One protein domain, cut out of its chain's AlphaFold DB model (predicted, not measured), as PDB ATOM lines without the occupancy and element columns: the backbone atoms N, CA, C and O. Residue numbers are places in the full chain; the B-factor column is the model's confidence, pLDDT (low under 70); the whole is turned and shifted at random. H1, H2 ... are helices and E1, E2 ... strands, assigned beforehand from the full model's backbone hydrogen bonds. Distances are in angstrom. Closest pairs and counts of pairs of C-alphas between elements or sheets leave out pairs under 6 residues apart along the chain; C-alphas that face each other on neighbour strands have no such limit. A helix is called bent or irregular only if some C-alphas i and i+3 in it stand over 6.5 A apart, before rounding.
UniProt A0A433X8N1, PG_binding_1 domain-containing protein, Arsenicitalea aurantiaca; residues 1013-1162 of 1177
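This is residues 1013 to 1162 of the 1177 residues of the protein "PG_binding_1 domain-containing protein" of Arsenicitalea aurantiaca (UniProt A0A433X8N1). A twisted sheet of four long strands is covered on one face by the long helix arm H1b and by H3, with H4 on the other face; the helix H1 bends sharply, and residues 1013 to 1023 of its first arm, H1a, stick out from the body. The printed part has 150 residues, with four named helices and four named strands in the order H1, H2, H3, E1, E2, E3, E4, H4. The sheet runs E1, E2, E3, E4, antiparallel throughout, and the class is mixed, helices and strands. The whole is compact, with a radius of gyration of the C-alphas of 17.2 A and spans of 55 by 41 by 27 A.

H1, residues 1013 to 1050, begins at C-alpha 1013, (-88.804, 37.806, -3.998). By its hydrogen bonds it was assigned as one helix, but it is bent: C-alphas 1030 and 1033 are 7.8 A apart. Its arms are H1a, residues 1013 to 1030, 25.7 A long, and H1b, residues 1033 to 1050, 25.5 A long. H2 is residues 1056 to 1061 and H3 residues 1063 to 1074, 16.3 A. E1, residues 1078 to 1094, is 38.0 A long and bends by 83 degrees at residue 1091. E2, residues 1097 to 1112, begins at C-alpha 1097, (-100.354, 21.202, 26.777), and measures 46.2 A. E3 is residues 1117 to 1130, 41.4 A, and E4 residues 1135 to 1143, 24.3 A. H4, residues 1147 to 1156, ends at C-alpha 1156, (-89.385, 29.652, 27.501).

The strands form a meander, each the antiparallel neighbour of the one before, through the hairpins E1 and E2, E2 and E3, and E3 and E4. Within hydrogen-bond range are N 1083 of E1 and O 1107 of E2 at 2.9 A, N 1106 of E2 and O 1123 of E3 at 2.7 A, and N 1126 of E3 and O 1140 of E4 at 2.9 A. H1b and H3 are on one face of the sheet and H4 on the opposite face, three layers with the sheet between helices. The closest C-alphas of H1b and E1 are those of Ala 1035 and Tyr 1089, 6.1 A. H3 has a height over the sheet of 7.3 A, and H4 one of 8.7 A. H4 runs along the strands, at 7 degrees to E3 on the local plane. H2 only grazes the sheet, with residues 1060 to 1061. H1b, with residues 1045 to 1049 alone, touches H2, Met 1045 and Leu 1058 having the closest C-alphas, 5.2 A. H2 and H3 touch only at the corner, closest at the C-alphas of Leu 1059 and His 1066, 5.4 A. H1a is not on the sheet; its line and that of H1b stand at a steep tilt of 67 degrees, only just short of about perpendicular. In H1a, H1b, H2, H3 and H4 every O i to N i+4 pair is within hydrogen-bond range.

The C-alphas of Glu 1015 and Ile 1114 are the two farthest apart, 55.8 A. The printed part has no cut, and its links between named elements are tight. Residues 1160 to 1161 pair antiparallel with residues 1090 to 1091 of E1. The mean pLDDT of the printed part is 88.4, and no printed residue is under 70.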
ATOM      1  N   GLU A1013     -88.928  37.355  -5.386       76.81
ATOM      2  CA  GLU A1013     -88.804  37.806  -3.998       76.81
ATOM      3  C   GLU A1013     -89.919  38.791  -3.601       76.81
ATOM      4  O   GLU A1013     -90.401  38.749  -2.466       76.81
ATOM      5  N   ASP A1014     -90.344  39.674  -4.511       77.31
ATOM      6  CA  ASP A1014     -91.496  40.561  -4.310       77.31
ATOM      7  C   ASP A1014     -92.817  39.770  -4.239       77.31
ATOM      8  O   ASP A1014     -93.650  40.041  -3.370       77.31
ATOM      9  N   GLU A1015     -93.003  38.768  -5.102       76.88
ATOM     10  CA  GLU A1015     -94.193  37.908  -5.126       76.88
ATOM     11  C   GLU A1015     -94.298  37.039  -3.866       76.88
ATOM     12  O   GLU A1015     -95.354  36.994  -3.232       76.88
ATOM     13  N   LEU A1016     -93.192  36.429  -3.427       76.25
ATOM     14  CA  LEU A1016     -93.124  35.682  -2.167       76.25
ATOM     15  C   LEU A1016     -93.432  36.581  -0.962       76.25
ATOM     16  O   LEU A1016     -94.174  36.178  -0.062       76.25
ATOM     17  N   ARG A1017     -92.923  37.823  -0.950       79.44
ATOM     18  CA  ARG A1017     -93.265  38.816   0.085       79.44
ATOM     19  C   ARG A1017     -94.750  39.172   0.061       79.44
ATOM     20  O   ARG A1017     -95.371  39.236   1.122       79.44
ATOM     21  N   ALA A1018     -95.336  39.368  -1.120       77.19
ATOM     22  CA  ALA A1018     -96.763  39.648  -1.263       77.19
ATOM     23  C   ALA A1018     -97.634  38.467  -0.795       77.19
ATOM     24  O   ALA A1018     -98.621  38.679  -0.088       77.19
ATOM     25  N   ALA A1019     -97.241  37.234  -1.120       76.38
ATOM     26  CA  ALA A1019     -97.921  36.016  -0.687       76.38
ATOM     27  C   ALA A1019     -97.849  35.823   0.837       76.38
ATOM     28  O   ALA A1019     -98.877  35.573   1.469       76.38
ATOM     29  N   SER A1020     -96.671  36.017   1.446       76.06
ATOM     30  CA  SER A1020     -96.494  35.965   2.907       76.06
ATOM     31  C   SER A1020     -97.351  37.022   3.616       76.06
ATOM     32  O   SER A1020     -98.079  36.713   4.562       76.06
ATOM     33  N   LEU A1021     -97.369  38.260   3.102       81.81
ATOM     34  CA  LEU A1021     -98.210  39.327   3.646       81.81
ATOM     35  C   LEU A1021     -99.705  38.980   3.543       81.81
ATOM     36  O   LEU A1021    -100.452  39.186   4.500       81.81
ATOM     37  N   ALA A1022    -100.148  38.424   2.411       80.31
ATOM     38  CA  ALA A1022    -101.531  37.989   2.227       80.31
ATOM     39  C   ALA A1022    -101.916  36.866   3.206       80.31
ATOM     40  O   ALA A1022    -102.990  36.914   3.811       80.31
ATOM     41  N   GLN A1023    -101.022  35.900   3.428       79.94
ATOM     42  CA  GLN A1023    -101.222  34.822   4.394       79.94
ATOM     43  C   GLN A1023    -101.272  35.347   5.837       79.94
ATOM     44  O   GLN A1023    -102.142  34.942   6.608       79.94
ATOM     45  N   GLN A1024    -100.406  36.294   6.203       83.69
ATOM     46  CA  GLN A1024    -100.437  36.936   7.518       83.69
ATOM     47  C   GLN A1024    -101.745  37.708   7.745       83.69
ATOM     48  O   GLN A1024    -102.320  37.646   8.833       83.69
ATOM     49  N   VAL A1025    -102.242  38.420   6.727       84.81
ATOM     50  CA  VAL A1025    -103.545  39.103   6.784       84.81
ATOM     51  C   VAL A1025    -104.676  38.096   6.995       84.81
ATOM     52  O   VAL A1025    -105.548  38.342   7.830       84.81
ATOM     53  N   ALA A1026    -104.644  36.955   6.302       84.56
ATOM     54  CA  ALA A1026    -105.633  35.893   6.471       84.56
ATOM     55  C   ALA A1026    -105.609  35.292   7.890       84.56
ATOM     56  O   ALA A1026    -106.661  35.211   8.523       84.56
ATOM     57  N   LEU A1027    -104.426  34.971   8.432       83.62
ATOM     58  CA  LEU A1027    -104.267  34.452   9.801       83.62
ATOM     59  C   LEU A1027    -104.777  35.437  10.860       83.62
ATOM     60  O   LEU A1027    -105.500  35.059  11.785       83.62
ATOM     61  N   ARG A1028    -104.464  36.730  10.700       87.12
ATOM     62  CA  ARG A1028    -104.989  37.779  11.586       87.12
ATOM     63  C   ARG A1028    -106.504  37.880  11.497       87.12
ATOM     64  O   ARG A1028    -107.147  38.012  12.532       87.12
ATOM     65  N   ALA A1029    -107.079  37.804  10.296       85.31
ATOM     66  CA  ALA A1029    -108.527  37.826  10.106       85.31
ATOM     67  C   ALA A1029    -109.211  36.597  10.727       85.31
ATOM     68  O   ALA A1029    -110.272  36.736  11.332       85.31
ATOM     69  N   GLU A1030    -108.599  35.418  10.645       87.88
ATOM     70  CA  GLU A1030    -109.116  34.192  11.257       87.88
ATOM     71  C   GLU A1030    -109.129  34.282  12.791       87.88
ATOM     72  O   GLU A1030    -110.142  34.001  13.433       87.88
ATOM     73  N   HIS A1031    -108.029  34.742  13.390       89.31
ATOM     74  CA  HIS A1031    -107.857  34.745  14.845       89.31
ATOM     75  C   HIS A1031    -108.251  36.062  15.536       89.31
ATOM     76  O   HIS A1031    -108.126  36.170  16.760       89.31
ATOM     77  N   HIS A1032    -108.759  37.058  14.794       88.38
ATOM     78  CA  HIS A1032    -109.020  38.401  15.327       88.38
ATOM     79  C   HIS A1032    -109.966  38.416  16.533       88.38
ATOM     80  O   HIS A1032    -109.732  39.171  17.474       88.38
ATOM     81  N   VAL A1033    -111.028  37.599  16.523       87.88
ATOM     82  CA  VAL A1033    -112.046  37.598  17.589       87.88
ATOM     83  C   VAL A1033    -111.426  37.177  18.918       87.88
ATOM     84  O   VAL A1033    -111.633  37.829  19.943       87.88
ATOM     85  N   ASP A1034    -110.642  36.100  18.893       86.44
ATOM     86  CA  ASP A1034    -110.009  35.544  20.083       86.44
ATOM     87  C   ASP A1034    -108.915  36.472  20.619       86.44
ATOM     88  O   ASP A1034    -108.853  36.731  21.825       86.44
ATOM     89  N   ALA A1035    -108.086  37.007  19.719       90.31
ATOM     90  CA  ALA A1035    -107.014  37.925  20.073       90.31
ATOM     91  C   ALA A1035    -107.568  39.230  20.670       90.31
ATOM     92  O   ALA A1035    -107.134  39.650  21.744       90.31
ATOM     93  N   ALA A1036    -108.600  39.817  20.052       89.81
ATOM     94  CA  ALA A1036    -109.266  41.016  20.559       89.81
ATOM     95  C   ALA A1036    -109.952  40.773  21.914       89.81
ATOM     96  O   ALA A1036    -109.901  41.628  22.800       89.81
ATOM     97  N   GLY A1037    -110.568  39.602  22.115       88.38
ATOM     98  CA  GLY A1037    -111.164  39.230  23.402       88.38
ATOM     99  C   GLY A1037    -110.125  39.134  24.526       88.38
ATOM    100  O   GLY A1037    -110.326  39.659  25.627       88.38
ATOM    101  N   ALA A1038    -108.983  38.514  24.238       88.62
ATOM    102  CA  ALA A1038    -107.876  38.404  25.178       88.62
ATOM    103  C   ALA A1038    -107.206  39.762  25.467       88.62
ATOM    104  O   ALA A1038    -106.921  40.067  26.627       88.62
ATOM    105  N   GLN A1039    -107.024  40.606  24.447       93.44
ATOM    106  CA  GLN A1039    -106.474  41.958  24.580       93.44
ATOM    107  C   GLN A1039    -107.370  42.833  25.455       93.44
ATOM    108  O   GLN A1039    -106.910  43.466  26.410       93.44
ATOM    109  N   LYS A1040    -108.681  42.799  25.190       92.06
ATOM    110  CA  LYS A1040    -109.685  43.528  25.968       92.06
ATOM    111  C   LYS A1040    -109.629  43.171  27.453       92.06
ATOM    112  O   LYS A1040    -109.766  44.057  28.288       92.06
ATOM    113  N   THR A1041    -109.372  41.904  27.778       88.88
ATOM    114  CA  THR A1041    -109.254  41.436  29.168       88.88
ATOM    115  C   THR A1041    -108.114  42.144  29.913       88.88
ATOM    116  O   THR A1041    -108.307  42.595  31.040       88.88
ATOM    117  N   ILE A1042    -106.945  42.303  29.280       91.69
ATOM    118  CA  ILE A1042    -105.811  43.047  29.861       91.69
ATOM    119  C   ILE A1042    -106.165  44.536  29.992       91.69
ATOM    120  O   ILE A1042    -105.901  45.159  31.023       91.69
ATOM    121  N   MET A1043    -106.832  45.106  28.987       91.62
ATOM    122  CA  MET A1043    -107.220  46.516  29.013       91.62
ATOM    123  C   MET A1043    -108.273  46.866  30.057       91.62
ATOM    124  O   MET A1043    -108.209  47.938  30.659       91.62
ATOM    125  N   GLU A1044    -109.224  45.976  30.316       90.56
ATOM    126  CA  GLU A1044    -110.198  46.151  31.392       90.56
ATOM    127  C   GLU A1044    -109.505  46.196  32.764       90.56
ATOM    128  O   GLU A1044    -109.891  47.004  33.609       90.56
ATOM    129  N   MET A1045    -108.427  45.427  32.974       90.56
ATOM    130  CA  MET A1045    -107.630  45.505  34.210       90.56
ATOM    131  C   MET A1045    -106.933  46.863  34.357       90.56
ATOM    132  O   MET A1045    -106.946  47.443  35.446       90.56
ATOM    133  N   MET A1046    -106.361  47.391  33.270       90.50
ATOM    134  CA  MET A1046    -105.726  48.714  33.257       90.50
ATOM    135  C   MET A1046    -106.739  49.838  33.505       90.50
ATOM    136  O   MET A1046    -106.509  50.697  34.359       90.50
ATOM    137  N   ARG A1047    -107.892  49.813  32.824       89.06
ATOM    138  CA  ARG A1047    -108.963  50.808  33.016       89.06
ATOM    139  C   ARG A1047    -109.557  50.752  34.414       89.06
ATOM    140  O   ARG A1047    -109.752  51.798  35.019       89.06
ATOM    141  N   SER A1048    -109.752  49.562  34.982       88.50
ATOM    142  CA  SER A1048    -110.257  49.442  36.354       88.50
ATOM    143  C   SER A1048    -109.317  50.099  37.379       88.50
ATOM    144  O   SER A1048    -109.776  50.709  38.345       88.50
ATOM    145  N   PHE A1049    -107.998  50.068  37.144       89.31
ATOM    146  CA  PHE A1049    -107.033  50.789  37.981       89.31
ATOM    147  C   PHE A1049    -107.113  52.317  37.814       89.31
ATOM    148  O   PHE A1049    -107.005  53.043  38.811       89.31
ATOM    149  N   VAL A1050    -107.266  52.804  36.578       86.12
ATOM    150  CA  VAL A1050    -107.237  54.239  36.242       86.12
ATOM    151  C   VAL A1050    -108.578  54.926  36.515       86.12
ATOM    152  O   VAL A1050    -108.610  55.903  37.264       86.12
ATOM    153  N   ASP A1051    -109.669  54.392  35.968       85.50
ATOM    154  CA  ASP A1051    -110.998  55.016  35.955       85.50
ATOM    155  C   ASP A1051    -111.787  54.689  37.230       85.50
ATOM    156  O   ASP A1051    -112.221  55.585  37.958       85.50
ATOM    157  N   ASP A1052    -111.915  53.397  37.550       80.94
ATOM    158  CA  ASP A1052    -112.697  52.920  38.704       80.94
ATOM    159  C   ASP A1052    -111.923  53.018  40.028       80.94
ATOM    160  O   ASP A1052    -112.469  52.778  41.107       80.94
ATOM    161  N   GLN A1053    -110.628  53.343  39.949       81.25
ATOM    162  CA  GLN A1053    -109.679  53.346  41.066       81.25
ATOM    163  C   GLN A1053    -109.635  52.024  41.846       81.25
ATOM    164  O   GLN A1053    -109.299  52.011  43.033       81.25
ATOM    165  N   ASN A1054    -109.945  50.908  41.186       86.06
ATOM    166  CA  ASN A1054    -109.905  49.572  41.756       86.06
ATOM    167  C   ASN A1054    -108.575  48.884  41.399       86.06
ATOM    168  O   ASN A1054    -108.394  48.424  40.272       86.06
ATOM    169  N   PRO A1055    -107.629  48.759  42.346       84.94
ATOM    170  CA  PRO A1055    -106.326  48.182  42.048       84.94
ATOM    171  C   PRO A1055    -106.314  46.654  41.976       84.94
ATOM    172  O   PRO A1055    -105.311  46.091  41.547       84.94
ATOM    173  N   ALA A1056    -107.376  45.975  42.423       88.12
ATOM    174  CA  ALA A1056    -107.337  44.536  42.668       88.12
ATOM    175  C   ALA A1056    -107.046  43.683  41.414       88.12
ATOM    176  O   ALA A1056    -106.185  42.808  41.516       88.12
ATOM    177  N   PRO A1057    -107.675  43.918  40.241       88.00
ATOM    178  CA  PRO A1057    -107.424  43.102  39.050       88.00
ATOM    179  C   PRO A1057    -105.985  43.236  38.541       88.00
ATOM    180  O   PRO A1057    -105.324  42.235  38.272       88.00
ATOM    181  N   LEU A1058    -105.473  44.469  38.488       89.56
ATOM    182  CA  LEU A1058    -104.116  44.745  38.021       89.56
ATOM    183  C   LEU A1058    -103.058  44.235  39.008       89.56
ATOM    184  O   LEU A1058    -102.069  43.654  38.588       89.56
ATOM    185  N   LEU A1059    -103.272  44.394  40.319       90.94
ATOM    186  CA  LEU A1059    -102.358  43.876  41.342       90.94
ATOM    187  C   LEU A1059    -102.257  42.342  41.313       90.94
ATOM    188  O   LEU A1059    -101.185  41.804  41.580       90.94
ATOM    189  N   LEU A1060    -103.362  41.646  41.027       89.44
ATOM    190  CA  LEU A1060    -103.400  40.184  41.025       89.44
ATOM    191  C   LEU A1060    -102.613  39.581  39.855       89.44
ATOM    192  O   LEU A1060    -101.906  38.595  40.052       89.44
ATOM    193  N   HIS A1061    -102.752  40.156  38.660       88.12
ATOM    194  CA  HIS A1061    -102.160  39.610  37.438       88.12
ATOM    195  C   HIS A1061    -100.841  40.283  37.053       88.12
ATOM    196  O   HIS A1061     -99.943  39.604  36.575       88.12
ATOM    197  N   PHE A1062    -100.685  41.580  37.315       93.56
ATOM    198  CA  PHE A1062     -99.527  42.377  36.902       93.56
ATOM    199  C   PHE A1062     -98.991  43.237  38.071       93.56
ATOM    200  O   PHE A1062     -99.095  44.474  38.076       93.56
ATOM    201  N   PRO A1063     -98.459  42.599  39.134       92.12
ATOM    202  CA  PRO A1063     -98.053  43.278  40.362       92.12
ATOM    203  C   PRO A1063     -96.901  44.277  40.182       92.12
ATOM    204  O   PRO A1063     -96.841  45.262  40.930       92.12
ATOM    205  N   LYS A1064     -95.976  44.062  39.233       90.25
ATOM    206  CA  LYS A1064     -94.863  45.004  39.005       90.25
ATOM    207  C   LYS A1064     -95.383  46.309  38.408       90.25
ATOM    208  O   LYS A1064     -95.081  47.383  38.928       90.25
ATOM    209  N   THR A1065     -96.222  46.204  37.388       91.00
ATOM    210  CA  THR A1065     -96.881  47.313  36.695       91.00
ATOM    211  C   THR A1065     -97.769  48.073  37.669       91.00
ATOM    212  O   THR A1065     -97.645  49.289  37.807       91.00
ATOM    213  N   HIS A1066     -98.573  47.356  38.463       92.62
ATOM    214  CA  HIS A1066     -99.367  47.960  39.530       92.62
ATOM    215  C   HIS A1066     -98.514  48.784  40.511       92.62
ATOM    216  O   HIS A1066     -98.890  49.902  40.871       92.62
ATOM    217  N   LYS A1067     -97.364  48.254  40.949       91.69
ATOM    218  CA  LYS A1067     -96.461  48.948  41.880       91.69
ATOM    219  C   LYS A1067     -95.925  50.249  41.280       91.69
ATOM    220  O   LYS A1067     -95.901  51.260  41.981       91.69
ATOM    221  N   VAL A1068     -95.517  50.227  40.010       88.50
ATOM    222  CA  VAL A1068     -95.004  51.409  39.300       88.50
ATOM    223  C   VAL A1068     -96.099  52.465  39.147       88.50
ATOM    224  O   VAL A1068     -95.921  53.600  39.587       88.50
ATOM    225  N   LEU A1069     -97.271  52.088  38.633       89.75
ATOM    226  CA  LEU A1069     -98.384  53.023  38.439       89.75
ATOM    227  C   LEU A1069     -98.912  53.597  39.764       89.75
ATOM    228  O   LEU A1069     -99.294  54.767  39.843       89.75
ATOM    229  N   SER A1070     -98.894  52.806  40.836       89.06
ATOM    230  CA  SER A1070     -99.265  53.281  42.174       89.06
ATOM    231  C   SER A1070     -98.257  54.284  42.736       89.06
ATOM    232  O   SER A1070     -98.658  55.253  43.380       89.06
ATOM    233  N   ALA A1071     -96.959  54.093  42.477       89.75
ATOM    234  CA  ALA A1071     -95.928  55.059  42.855       89.75
ATOM    235  C   ALA A1071     -96.119  56.396  42.121       89.75
ATOM    236  O   ALA A1071     -96.112  57.443  42.767       89.75
ATOM    237  N   LEU A1072     -96.419  56.362  40.818       88.81
ATOM    238  CA  LEU A1072     -96.718  57.563  40.029       88.81
ATOM    239  C   LEU A1072     -97.892  58.365  40.619       88.81
ATOM    240  O   LEU A1072     -97.783  59.580  40.803       88.81
ATOM    241  N   ARG A1073     -98.989  57.693  41.005       84.56
ATOM    242  CA  ARG A1073    -100.132  58.346  41.676       84.56
ATOM    243  C   ARG A1073     -99.742  58.983  43.014       84.56
ATOM    244  O   ARG A1073    -100.201  60.088  43.318       84.56
ATOM    245  N   ASN A1074     -98.901  58.318  43.808       86.94
ATOM    246  CA  ASN A1074     -98.409  58.859  45.082       86.94
ATOM    247  C   ASN A1074     -97.555  60.122  44.875       86.94
ATOM    248  O   ASN A1074     -97.671  61.073  45.651       86.94
ATOM    249  N   ASP A1075     -96.800  60.171  43.777       88.12
ATOM    250  CA  ASP A1075     -95.961  61.304  43.366       88.12
ATOM    251  C   ASP A1075     -96.734  62.405  42.610       88.12
ATOM    252  O   ASP A1075     -96.140  63.296  41.998       88.12
ATOM    253  N   ARG A1076     -98.073  62.393  42.697       86.81
ATOM    254  CA  ARG A1076     -98.986  63.390  42.104       86.81
ATOM    255  C   ARG A1076     -99.006  63.413  40.572       86.81
ATOM    256  O   ARG A1076     -99.419  64.420  40.000       86.81
ATOM    257  N   TRP A1077     -98.621  62.321  39.914       90.00
ATOM    258  CA  TRP A1077     -98.905  62.136  38.493       90.00
ATOM    259  C   TRP A1077    -100.356  61.699  38.286       90.00
ATOM    260  O   TRP A1077    -100.883  60.853  39.016       90.00
ATOM    261  N   THR A1078    -100.998  62.271  37.275       89.19
ATOM    262  CA  THR A1078    -102.330  61.896  36.803       89.19
ATOM    263  C   THR A1078    -102.177  61.187  35.467       89.19
ATOM    264  O   THR A1078    -101.592  61.740  34.543       89.19
ATOM    265  N   ILE A1079    -102.680  59.956  35.377       89.44
ATOM    266  CA  ILE A1079    -102.733  59.210  34.116       89.44
ATOM    267  C   ILE A1079    -103.850  59.830  33.279       89.44
ATOM    268  O   ILE A1079    -104.998  59.866  33.720       89.44
ATOM    269  N   THR A1080    -103.501  60.361  32.113       86.50
ATOM    270  CA  THR A1080    -104.427  61.062  31.219       86.50
ATOM    271  C   THR A1080    -104.993  60.132  30.162       86.50
ATOM    272  O   THR A1080    -106.138  60.297  29.747       86.50
ATOM    273  N   THR A1081    -104.211  59.160  29.694       89.12
ATOM    274  CA  THR A1081    -104.628  58.228  28.641       89.12
ATOM    275  C   THR A1081    -103.921  56.888  28.805       89.12
ATOM    276  O   THR A1081    -102.747  56.832  29.167       89.12
ATOM    277  N   VAL A1082    -104.652  55.806  28.538       90.25
ATOM    278  CA  VAL A1082    -104.096  54.457  28.395       90.25
ATOM    279  C   VAL A1082    -104.482  53.930  27.022       90.25
ATOM    280  O   VAL A1082    -105.666  53.903  26.681       90.25
ATOM    281  N   SER A1083    -103.486  53.512  26.254       91.38
ATOM    282  CA  SER A1083    -103.640  52.922  24.928       91.38
ATOM    283  C   SER A1083    -103.086  51.505  24.905       91.38
ATOM    284  O   SER A1083    -102.140  51.196  25.628       91.38
ATOM    285  N   ASP A1084    -103.625  50.672  24.028       91.62
ATOM    286  CA  ASP A1084    -103.154  49.317  23.792       91.62
ATOM    287  C   ASP A1084    -102.881  49.035  22.323       91.62
ATOM    288  O   ASP A1084    -103.543  49.564  21.432       91.62
ATOM    289  N   ASP A1085    -101.908  48.162  22.101       91.00
ATOM    290  CA  ASP A1085    -101.569  47.604  20.804       91.00
ATOM    291  C   ASP A1085    -101.268  46.111  20.970       91.00
ATOM    292  O   ASP A1085    -100.525  45.707  21.871       91.00
ATOM    293  N   LEU A1086    -101.882  45.271  20.139       91.38
ATOM    294  CA  LEU A1086    -101.682  43.828  20.206       91.38
ATOM    295  C   LEU A1086    -100.307  43.501  19.631       91.38
ATOM    296  O   LEU A1086    -100.096  43.600  18.425       91.38
ATOM    297  N   LEU A1087     -99.383  43.097  20.502       90.19
ATOM    298  CA  LEU A1087     -98.006  42.827  20.112       90.19
ATOM    299  C   LEU A1087     -97.871  41.457  19.449       90.19
ATOM    300  O   LEU A1087     -97.161  41.334  18.463       90.19
ATOM    301  N   ASP A1088     -98.506  40.429  20.014       91.38
ATOM    302  CA  ASP A1088     -98.502  39.080  19.450       91.38
ATOM    303  C   ASP A1088     -99.643  38.240  20.045       91.38
ATOM    304  O   ASP A1088    -100.042  38.422  21.201       91.38
ATOM    305  N   TYR A1089    -100.150  37.286  19.274       93.38
ATOM    306  CA  TYR A1089    -101.144  36.312  19.715       93.38
ATOM    307  C   TYR A1089    -100.815  34.956  19.111       93.38
ATOM    308  O   TYR A1089    -100.505  34.846  17.927       93.38
ATOM    309  N   GLY A1090    -100.877  33.908  19.921       92.88
ATOM    310  CA  GLY A1090    -100.421  32.604  19.482       92.88
ATOM    311  C   GLY A1090    -100.747  31.492  20.453       92.88
ATOM    312  O   GLY A1090    -101.689  31.562  21.248       92.88
ATOM    313  N   THR A1091     -99.942  30.445  20.382       92.12
ATOM    314  CA  THR A1091    -100.043  29.289  21.270       92.12
ATOM    315  C   THR A1091     -98.718  29.050  21.964       92.12
ATOM    316  O   THR A1091     -97.665  29.305  21.401       92.12
ATOM    317  N   ALA A1092     -98.777  28.568  23.193       93.19
ATOM    318  CA  ALA A1092     -97.626  28.295  24.032       93.19
ATOM    319  C   ALA A1092     -97.849  26.999  24.813       93.19
ATOM    320  O   ALA A1092     -98.980  26.543  25.002       93.19
ATOM    321  N   VAL A1093     -96.760  26.403  25.275       92.56
ATOM    322  CA  VAL A1093     -96.739  25.152  26.021       92.56
ATOM    323  C   VAL A1093     -96.783  25.430  27.523       92.56
ATOM    324  O   VAL A1093     -95.951  26.147  28.082       92.56
ATOM    325  N   TRP A1094     -97.747  24.808  28.198       91.19
ATOM    326  CA  TRP A1094     -97.880  24.807  29.649       91.19
ATOM    327  C   TRP A1094     -98.120  23.386  30.162       91.19
ATOM    328  O   TRP A1094     -99.193  22.823  29.936       91.19
ATOM    329  N   GLN A1095     -97.142  22.828  30.890       88.19
ATOM    330  CA  GLN A1095     -97.206  21.469  31.462       88.19
ATOM    331  C   GLN A1095     -97.653  20.435  30.403       88.19
ATOM    332  O   GLN A1095     -98.675  19.773  30.566       88.19
ATOM    333  N   ASP A1096     -96.924  20.388  29.280       87.19
ATOM    334  CA  ASP A1096     -97.142  19.505  28.117       87.19
ATOM    335  C   ASP A1096     -98.434  19.728  27.311       87.19
ATOM    336  O   ASP A1096     -98.791  18.920  26.452       87.19
ATOM    337  N   ARG A1097     -99.142  20.842  27.532       89.06
ATOM    338  CA  ARG A1097    -100.354  21.202  26.777       89.06
ATOM    339  C   ARG A1097    -100.166  22.502  26.017       89.06
ATOM    340  O   ARG A1097     -99.630  23.461  26.566       89.06
ATOM    341  N   ARG A1098    -100.675  22.560  24.785       91.81
ATOM    342  CA  ARG A1098    -100.742  23.806  24.016       91.81
ATOM    343  C   ARG A1098    -101.965  24.608  24.434       91.81
ATOM    344  O   ARG A1098    -103.093  24.136  24.311       91.81
ATOM    345  N   ILE A1099    -101.730  25.814  24.928       93.38
ATOM    346  CA  ILE A1099    -102.761  26.775  25.319       93.38
ATOM    347  C   ILE A1099    -102.541  28.100  24.593       93.38
ATOM    348  O   ILE A1099    -101.460  28.358  24.067       93.38
ATOM    349  N   LYS A1100    -103.580  28.932  24.526       93.69
ATOM    350  CA  LYS A1100    -103.506  30.246  23.870       93.69
ATOM    351  C   LYS A1100    -102.630  31.191  24.694       93.69
ATOM    352  O   LYS A1100    -102.587  31.086  25.917       93.69
ATOM    353  N   ALA A1101    -101.958  32.122  24.037       94.25
ATOM    354  CA  ALA A1101    -101.096  33.107  24.675       94.25
ATOM    355  C   ALA A1101    -101.216  34.454  23.971       94.25
ATOM    356  O   ALA A1101    -101.445  34.516  22.762       94.25
ATOM    357  N   ILE A1102    -101.070  35.529  24.739       94.56
ATOM    358  CA  ILE A1102    -101.183  36.892  24.232       94.56
ATOM    359  C   ILE A1102    -100.101  37.786  24.828       94.56
ATOM    360  O   ILE A1102     -99.754  37.641  26.000       94.56
ATOM    361  N   LEU A1103     -99.617  38.726  24.019       94.00
ATOM    362  CA  LEU A1103     -98.747  39.828  24.404       94.00
ATOM    363  C   LEU A1103     -99.373  41.138  23.919       94.00
ATOM    364  O   LEU A1103     -99.687  41.287  22.741       94.00
ATOM    365  N   VAL A1104     -99.542  42.099  24.819       93.75
ATOM    366  CA  VAL A1104    -100.129  43.411  24.533       93.75
ATOM    367  C   VAL A1104     -99.160  44.489  24.985       93.75
ATOM    368  O   VAL A1104     -98.656  44.468  26.109       93.75
ATOM    369  N   ARG A1105     -98.911  45.453  24.109       93.94
ATOM    370  CA  ARG A1105     -98.194  46.677  24.430       93.94
ATOM    371  C   ARG A1105     -99.177  47.695  24.996       93.94
ATOM    372  O   ARG A1105    -100.204  47.965  24.390       93.94
ATOM    373  N   ILE A1106     -98.840  48.279  26.135       93.56
ATOM    374  CA  ILE A1106     -99.644  49.266  26.845       93.56
ATOM    375  C   ILE A1106     -98.871  50.580  26.910       93.56
ATOM    376  O   ILE A1106     -97.788  50.641  27.489       93.56
ATOM    377  N   GLY A1107     -99.442  51.630  26.330       92.25
ATOM    378  CA  GLY A1107     -98.966  53.004  26.457       92.25
ATOM    379  C   GLY A1107     -99.723  53.729  27.563       92.25
ATOM    380  O   GLY A1107    -100.949  53.650  27.635       92.25
ATOM    381  N   VAL A1108     -99.001  54.432  28.431       91.94
ATOM    382  CA  VAL A1108     -99.577  55.219  29.525       91.94
ATOM    383  C   VAL A1108     -99.082  56.651  29.405       91.94
ATOM    384  O   VAL A1108     -97.907  56.926  29.633       91.94
ATOM    385  N   GLU A1109     -99.979  57.574  29.078       92.44
ATOM    386  CA  GLU A1109     -99.698  59.007  29.114       92.44
ATOM    387  C   GLU A1109    -100.055  59.574  30.484       92.44
ATOM    388  O   GLU A1109    -101.094  59.247  31.072       92.44
ATOM    389  N   ARG A1110     -99.187  60.442  31.004       93.00
ATOM    390  CA  ARG A1110     -99.371  61.063  32.309       93.00
ATOM    391  C   ARG A1110     -98.919  62.511  32.337       93.00
ATOM    392  O   ARG A1110     -97.933  62.901  31.715       93.00
ATOM    393  N   GLU A1111     -99.605  63.291  33.159       92.81
ATOM    394  CA  GLU A1111     -99.259  64.677  33.443       92.81
ATOM    395  C   GLU A1111     -99.029  64.896  34.940       92.81
ATOM    396  O   GLU A1111     -99.614  64.232  35.798       92.81
ATOM    397  N   ASN A1112     -98.167  65.851  35.271       92.00
ATOM    398  CA  ASN A1112     -97.986  66.326  36.635       92.00
ATOM    399  C   ASN A1112     -98.105  67.845  36.644       92.00
ATOM    400  O   ASN A1112     -97.148  68.561  36.344       92.00
ATOM    401  N   ALA A1113     -99.285  68.341  37.013       85.19
ATOM    402  CA  ALA A1113     -99.575  69.773  37.043       85.19
ATOM    403  C   ALA A1113     -98.692  70.552  38.039       85.19
ATOM    404  O   ALA A1113     -98.491  71.752  37.866       85.19
ATOM    405  N   ILE A1114     -98.140  69.889  39.066       84.75
ATOM    406  CA  ILE A1114     -97.240  70.516  40.049       84.75
ATOM    407  C   ILE A1114     -95.846  70.731  39.444       84.75
ATOM    408  O   ILE A1114     -95.225  71.764  39.679       84.75
ATOM    409  N   LEU A1115     -95.361  69.764  38.659       86.31
ATOM    410  CA  LEU A1115     -94.055  69.824  37.996       86.31
ATOM    411  C   LEU A1115     -94.107  70.466  36.599       86.31
ATOM    412  O   LEU A1115     -93.055  70.781  36.045       86.31
ATOM    413  N   GLY A1116     -95.305  70.649  36.034       85.56
ATOM    414  CA  GLY A1116     -95.524  71.190  34.691       85.56
ATOM    415  C   GLY A1116     -94.999  70.281  33.576       85.56
ATOM    416  O   GLY A1116     -94.437  70.784  32.605       85.56
ATOM    417  N   ARG A1117     -95.108  68.953  33.730       91.50
ATOM    418  CA  ARG A1117     -94.549  67.966  32.788       91.50
ATOM    419  C   ARG A1117     -95.598  66.988  32.274       91.50
ATOM    420  O   ARG A1117     -96.484  66.588  33.027       91.50
ATOM    421  N   TYR A1118     -95.402  66.574  31.028       89.12
ATOM    422  CA  TYR A1118     -96.057  65.442  30.380       89.12
ATOM    423  C   TYR A1118     -95.006  64.363  30.136       89.12
ATOM    424  O   TYR A1118     -93.907  64.681  29.676       89.12
ATOM    425  N   GLU A1119     -95.324  63.116  30.457       91.56
ATOM    426  CA  GLU A1119     -94.465  61.955  30.214       91.56
ATOM    427  C   GLU A1119     -95.322  60.781  29.725       91.56
ATOM    428  O   GLU A1119     -96.526  60.726  29.979       91.56
ATOM    429  N   SER A1120     -94.695  59.848  29.015       89.50
ATOM    430  CA  SER A1120     -95.332  58.636  28.503       89.50
ATOM    431  C   SER A1120     -94.479  57.423  28.852       89.50
ATOM    432  O   SER A1120     -93.280  57.429  28.564       89.50
ATOM    433  N   ASP A1121     -95.092  56.388  29.416       89.31
ATOM    434  CA  ASP A1121     -94.442  55.110  29.709       89.31
ATOM    435  C   ASP A1121     -95.017  54.006  28.808       89.31
ATOM    436  O   ASP A1121     -96.163  54.090  28.354       89.31
ATOM    437  N   CYS A1122     -94.226  52.965  28.549       90.62
ATOM    438  CA  CYS A1122     -94.623  51.845  27.700       90.62
ATOM    439  C   CYS A1122     -94.290  50.513  28.376       90.62
ATOM    440  O   CYS A1122     -93.150  50.277  28.779       90.62
ATOM    441  N   TYR A1123     -95.284  49.631  28.452       90.81
ATOM    442  CA  TYR A1123     -95.174  48.305  29.055       90.81
ATOM    443  C   TYR A1123     -95.599  47.219  28.070       90.81
ATOM    444  O   TYR A1123     -96.459  47.442  27.223       90.81
ATOM    445  N   VAL A1124     -95.044  46.020  28.210       93.50
ATOM    446  CA  VAL A1124     -95.530  44.808  27.543       93.50
ATOM    447  C   VAL A1124     -96.104  43.890  28.611       93.50
ATOM    448  O   VAL A1124     -95.392  43.465  29.521       93.50
ATOM    449  N   LEU A1125     -97.397  43.599  28.495       94.19
ATOM    450  CA  LEU A1125     -98.124  42.692  29.374       94.19
ATOM    451  C   LEU A1125     -98.503  41.442  28.589       94.19
ATOM    452  O   LEU A1125     -99.140  41.530  27.540       94.19
ATOM    453  N   GLY A1126     -98.113  40.276  29.092       92.38
ATOM    454  CA  GLY A1126     -98.420  38.994  28.468       92.38
ATOM    455  C   GLY A1126     -99.089  38.034  29.424       92.38
ATOM    456  O   GLY A1126     -98.962  38.173  30.635       92.38
ATOM    457  N   GLN A1127     -99.811  37.054  28.897       92.81
ATOM    458  CA  GLN A1127    -100.382  35.993  29.718       92.81
ATOM    459  C   GLN A1127    -100.739  34.753  28.896       92.81
ATOM    460  O   GLN A1127    -101.062  34.845  27.708       92.81
ATOM    461  N   LEU A1128    -100.744  33.594  29.555       93.50
ATOM    462  CA  LEU A1128    -101.263  32.350  29.000       93.50
ATOM    463  C   LEU A1128    -102.745  32.185  29.373       93.50
ATOM    464  O   LEU A1128    -103.155  32.396  30.517       93.50
ATOM    465  N   LEU A1129    -103.553  31.787  28.399       91.50
ATOM    466  CA  LEU A1129    -105.006  31.705  28.470       91.50
ATOM    467  C   LEU A1129    -105.428  30.234  28.523       91.50
ATOM    468  O   LEU A1129    -105.568  29.565  27.497       91.50
ATOM    469  N   ASP A1130    -105.655  29.726  29.732       89.69
ATOM    470  CA  ASP A1130    -106.172  28.376  29.935       89.69
ATOM    471  C   ASP A1130    -107.705  28.414  29.958       89.69
ATOM    472  O   ASP A1130    -108.347  28.545  31.006       89.69
ATOM    473  N   THR A1131    -108.304  28.344  28.767       84.69
ATOM    474  CA  THR A1131    -109.761  28.413  28.576       84.69
ATOM    475  C   THR A1131    -110.499  27.204  29.146       84.69
ATOM    476  O   THR A1131    -111.666  27.331  29.513       84.69
ATOM    477  N   GLU A1132    -109.831  26.051  29.254       85.81
ATOM    478  CA  GLU A1132    -110.400  24.830  29.834       85.81
ATOM    479  C   GLU A1132    -110.708  25.032  31.321       85.81
ATOM    480  O   GLU A1132    -111.807  24.730  31.787       85.81
ATOM    481  N   PHE A1133    -109.766  25.629  32.050       86.62
ATOM    482  CA  PHE A1133    -109.919  25.909  33.478       86.62
ATOM    483  C   PHE A1133    -110.415  27.329  33.772       86.62
ATOM    484  O   PHE A1133    -110.674  27.652  34.931       86.62
ATOM    485  N   ARG A1134    -110.584  28.166  32.738       85.69
ATOM    486  CA  ARG A1134    -110.950  29.592  32.828       85.69
ATOM    487  C   ARG A1134    -110.019  30.375  33.756       85.69
ATOM    488  O   ARG A1134    -110.469  31.207  34.542       85.69
ATOM    489  N   VAL A1135    -108.720  30.089  33.675       86.56
ATOM    490  CA  VAL A1135    -107.683  30.756  34.470       86.56
ATOM    491  C   VAL A1135    -106.614  31.358  33.572       86.56
ATOM    492  O   VAL A1135    -106.266  30.814  32.525       86.56
ATOM    493  N   VAL A1136    -106.068  32.479  34.024       87.44
ATOM    494  CA  VAL A1136    -104.876  33.089  33.442       87.44
ATOM    495  C   VAL A1136    -103.650  32.482  34.114       87.44
ATOM    496  O   VAL A1136    -103.631  32.325  35.339       87.44
ATOM    497  N   ARG A1137    -102.636  32.127  33.326       88.56
ATOM    498  CA  ARG A1137    -101.381  31.558  33.822       88.56
ATOM    499  C   ARG A1137    -100.192  32.401  33.387       88.56
ATOM    500  O   ARG A1137    -100.223  33.019  32.330       88.56
ATOM    501  N   ASP A1138     -99.174  32.376  34.236       88.12
ATOM    502  CA  ASP A1138     -97.839  32.929  33.996       88.12
ATOM    503  C   ASP A1138     -97.818  34.323  33.336       88.12
ATOM    504  O   ASP A1138     -97.421  34.470  32.177       88.12
ATOM    505  N   PRO A1139     -98.326  35.356  34.037       90.25
ATOM    506  CA  PRO A1139     -98.349  36.705  33.499       90.25
ATOM    507  C   PRO A1139     -96.926  37.252  33.314       90.25
ATOM    508  O   PRO A1139     -96.093  37.209  34.221       90.25
ATOM    509  N   PHE A1140     -96.675  37.809  32.136       92.44
ATOM    510  CA  PHE A1140     -95.450  38.499  31.766       92.44
ATOM    511  C   PHE A1140     -95.612  40.012  31.940       92.44
ATOM    512  O   PHE A1140     -96.634  40.587  31.571       92.44
ATOM    513  N   GLU A1141     -94.575  40.653  32.477       92.69
ATOM    514  CA  GLU A1141     -94.498  42.099  32.679       92.69
ATOM    515  C   GLU A1141     -93.098  42.583  32.304       92.69
ATOM    516  O   GLU A1141     -92.130  42.244  32.994       92.69
ATOM    517  N   GLY A1142     -93.003  43.393  31.250       88.69
ATOM    518  CA  GLY A1142     -91.748  43.963  30.768       88.69
ATOM    519  C   GLY A1142     -91.887  45.415  30.315       88.69
ATOM    520  O   GLY A1142     -92.991  45.926  30.126       88.69
ATOM    521  N   ASP A1143     -90.752  46.085  30.145       86.31
ATOM    522  CA  ASP A1143     -90.668  47.383  29.467       86.31
ATOM    523  C   ASP A1143     -90.664  47.164  27.943       86.31
ATOM    524  O   ASP A1143     -90.100  46.181  27.457       86.31
ATOM    525  N   CYS A1144     -91.251  48.077  27.171       84.62
ATOM    526  CA  CYS A1144     -91.226  48.012  25.705       84.62
ATOM    527  C   CYS A1144     -89.817  48.022  25.093       84.62
ATOM    528  O   CYS A1144     -89.641  47.543  23.974       84.62
ATOM    529  N   MET A1145     -88.814  48.538  25.807       80.94
ATOM    530  CA  MET A1145     -87.409  48.520  25.385       80.94
ATOM    531  C   MET A1145     -86.704  47.189  25.691       80.94
ATOM    532  O   MET A1145     -85.605  46.946  25.194       80.94
ATOM    533  N   ALA A1146     -87.317  46.306  26.486       79.12
ATOM    534  CA  ALA A1146     -86.745  45.031  26.910       79.12
ATOM    535  C   ALA A1146     -87.148  43.873  25.976       79.12
ATOM    536  O   ALA A1146     -87.624  42.831  26.426       79.12
ATOM    537  N   ALA A1147     -86.931  44.031  24.664       77.62
ATOM    538  CA  ALA A1147     -87.311  43.029  23.658       77.62
ATOM    539  C   ALA A1147     -86.742  41.625  23.952       77.62
ATOM    540  O   ALA A1147     -87.425  40.622  23.765       77.62
ATOM    541  N   ALA A1148     -85.525  41.555  24.502       82.19
ATOM    542  CA  ALA A1148     -84.893  40.297  24.902       82.19
ATOM    543  C   ALA A1148     -85.662  39.549  26.010       82.19
ATOM    544  O   ALA A1148     -85.656  38.322  26.032       82.19
ATOM    545  N   GLU A1149     -86.341  40.259  26.918       85.94
ATOM    546  CA  GLU A1149     -87.156  39.636  27.970       85.94
ATOM    547  C   GLU A1149     -88.463  39.077  27.403       85.94
ATOM    548  O   GLU A1149     -88.892  37.992  27.796       85.94
ATOM    549  N   THR A1150     -89.071  39.780  26.441       87.06
ATOM    550  CA  THR A1150     -90.260  39.297  25.720       87.06
ATOM    551  C   THR A1150     -89.943  38.052  24.892       87.06
ATOM    552  O   THR A1150     -90.671  37.066  24.973       87.06
ATOM    553  N   GLU A1151     -88.831  38.054  24.152       88.31
ATOM    554  CA  GLU A1151     -88.395  36.881  23.383       88.31
ATOM    555  C   GLU A1151     -87.962  35.722  24.289       88.31
ATOM    556  O   GLU A1151     -88.303  34.572  24.022       88.31
ATOM    557  N   GLY A1152     -87.305  36.004  25.419       87.06
ATOM    558  CA  GLY A1152     -86.992  34.987  26.424       87.06
ATOM    559  C   GLY A1152     -88.244  34.313  26.995       87.06
ATOM    560  O   GLY A1152     -88.261  33.093  27.168       87.06
ATOM    561  N   TRP A1153     -89.316  35.078  27.232       91.12
ATOM    562  CA  TRP A1153     -90.609  34.531  27.653       91.12
ATOM    563  C   TRP A1153     -91.258  33.678  26.554       91.12
ATOM    564  O   TRP A1153     -91.678  32.553  26.825       91.12
ATOM    565  N   LYS A1154     -91.269  34.156  25.300       90.94
ATOM    566  CA  LYS A1154     -91.773  33.384  24.150       90.94
ATOM    567  C   LYS A1154     -91.039  32.050  23.995       90.94
ATOM    568  O   LYS A1154     -91.675  31.000  23.929       90.94
ATOM    569  N   GLN A1155     -89.707  32.074  23.997       90.31
ATOM    570  CA  GLN A1155     -88.876  30.872  23.882       90.31
ATOM    571  C   GLN A1155     -89.081  29.917  25.061       90.31
ATOM    572  O   GLN A1155     -89.227  28.713  24.853       90.31
ATOM    573  N   GLY A1156     -89.158  30.444  26.288       89.19
ATOM    574  CA  GLY A1156     -89.385  29.652  27.501       89.19
ATOM    575  C   GLY A1156     -90.699  28.865  27.494       89.19
ATOM    576  O   GLY A1156     -90.794  27.828  28.152       89.19
ATOM    577  N   HIS A1157     -91.681  29.313  26.711       91.62
ATOM    578  CA  HIS A1157     -92.972  28.651  26.550       91.62
ATOM    579  C   HIS A1157     -93.174  27.987  25.185       91.62
ATOM    580  O   HIS A1157     -94.286  27.545  24.907       91.62
ATOM    581  N   GLY A1158     -92.154  27.906  24.323       89.56
ATOM    582  CA  GLY A1158     -92.326  27.385  22.961       89.56
ATOM    583  C   GLY A1158     -93.450  28.107  22.211       89.56
ATOM    584  O   GLY A1158     -94.321  27.461  21.632       89.56
ATOM    585  N   PHE A1159     -93.494  29.435  22.335       91.94
ATOM    586  CA  PHE A1159     -94.542  30.261  21.756       91.94
ATOM    587  C   PHE A1159     -94.475  30.222  20.225       91.94
ATOM    588  O   PHE A1159     -93.460  30.576  19.627       91.94
ATOM    589  N   GLU A1160     -95.582  29.848  19.599       91.06
ATOM    590  CA  GLU A1160     -95.791  29.899  18.157       91.06
ATOM    591  C   GLU A1160     -96.837  30.967  17.848       91.06
ATOM    592  O   GLU A1160     -97.985  30.880  18.307       91.06
ATOM    593  N   SER A1161     -96.428  31.982  17.088       89.94
ATOM    594  CA  SER A1161     -97.302  33.090  16.720       89.94
ATOM    595  C   SER A1161     -98.359  32.642  15.710       89.94
ATOM    596  O   SER A1161     -98.067  31.980  14.719       89.94
ATOM    597  N   LEU A1162     -99.600  33.043  15.969       89.56
ATOM    598  CA  LEU A1162    -100.727  32.983  15.039       89.56
ATOM    599  C   LEU A1162    -101.059  34.380  14.481       89.56
ATOM    600  O   LEU A1162    -102.068  34.563  13.802       89.56
TER     601      LEU A1162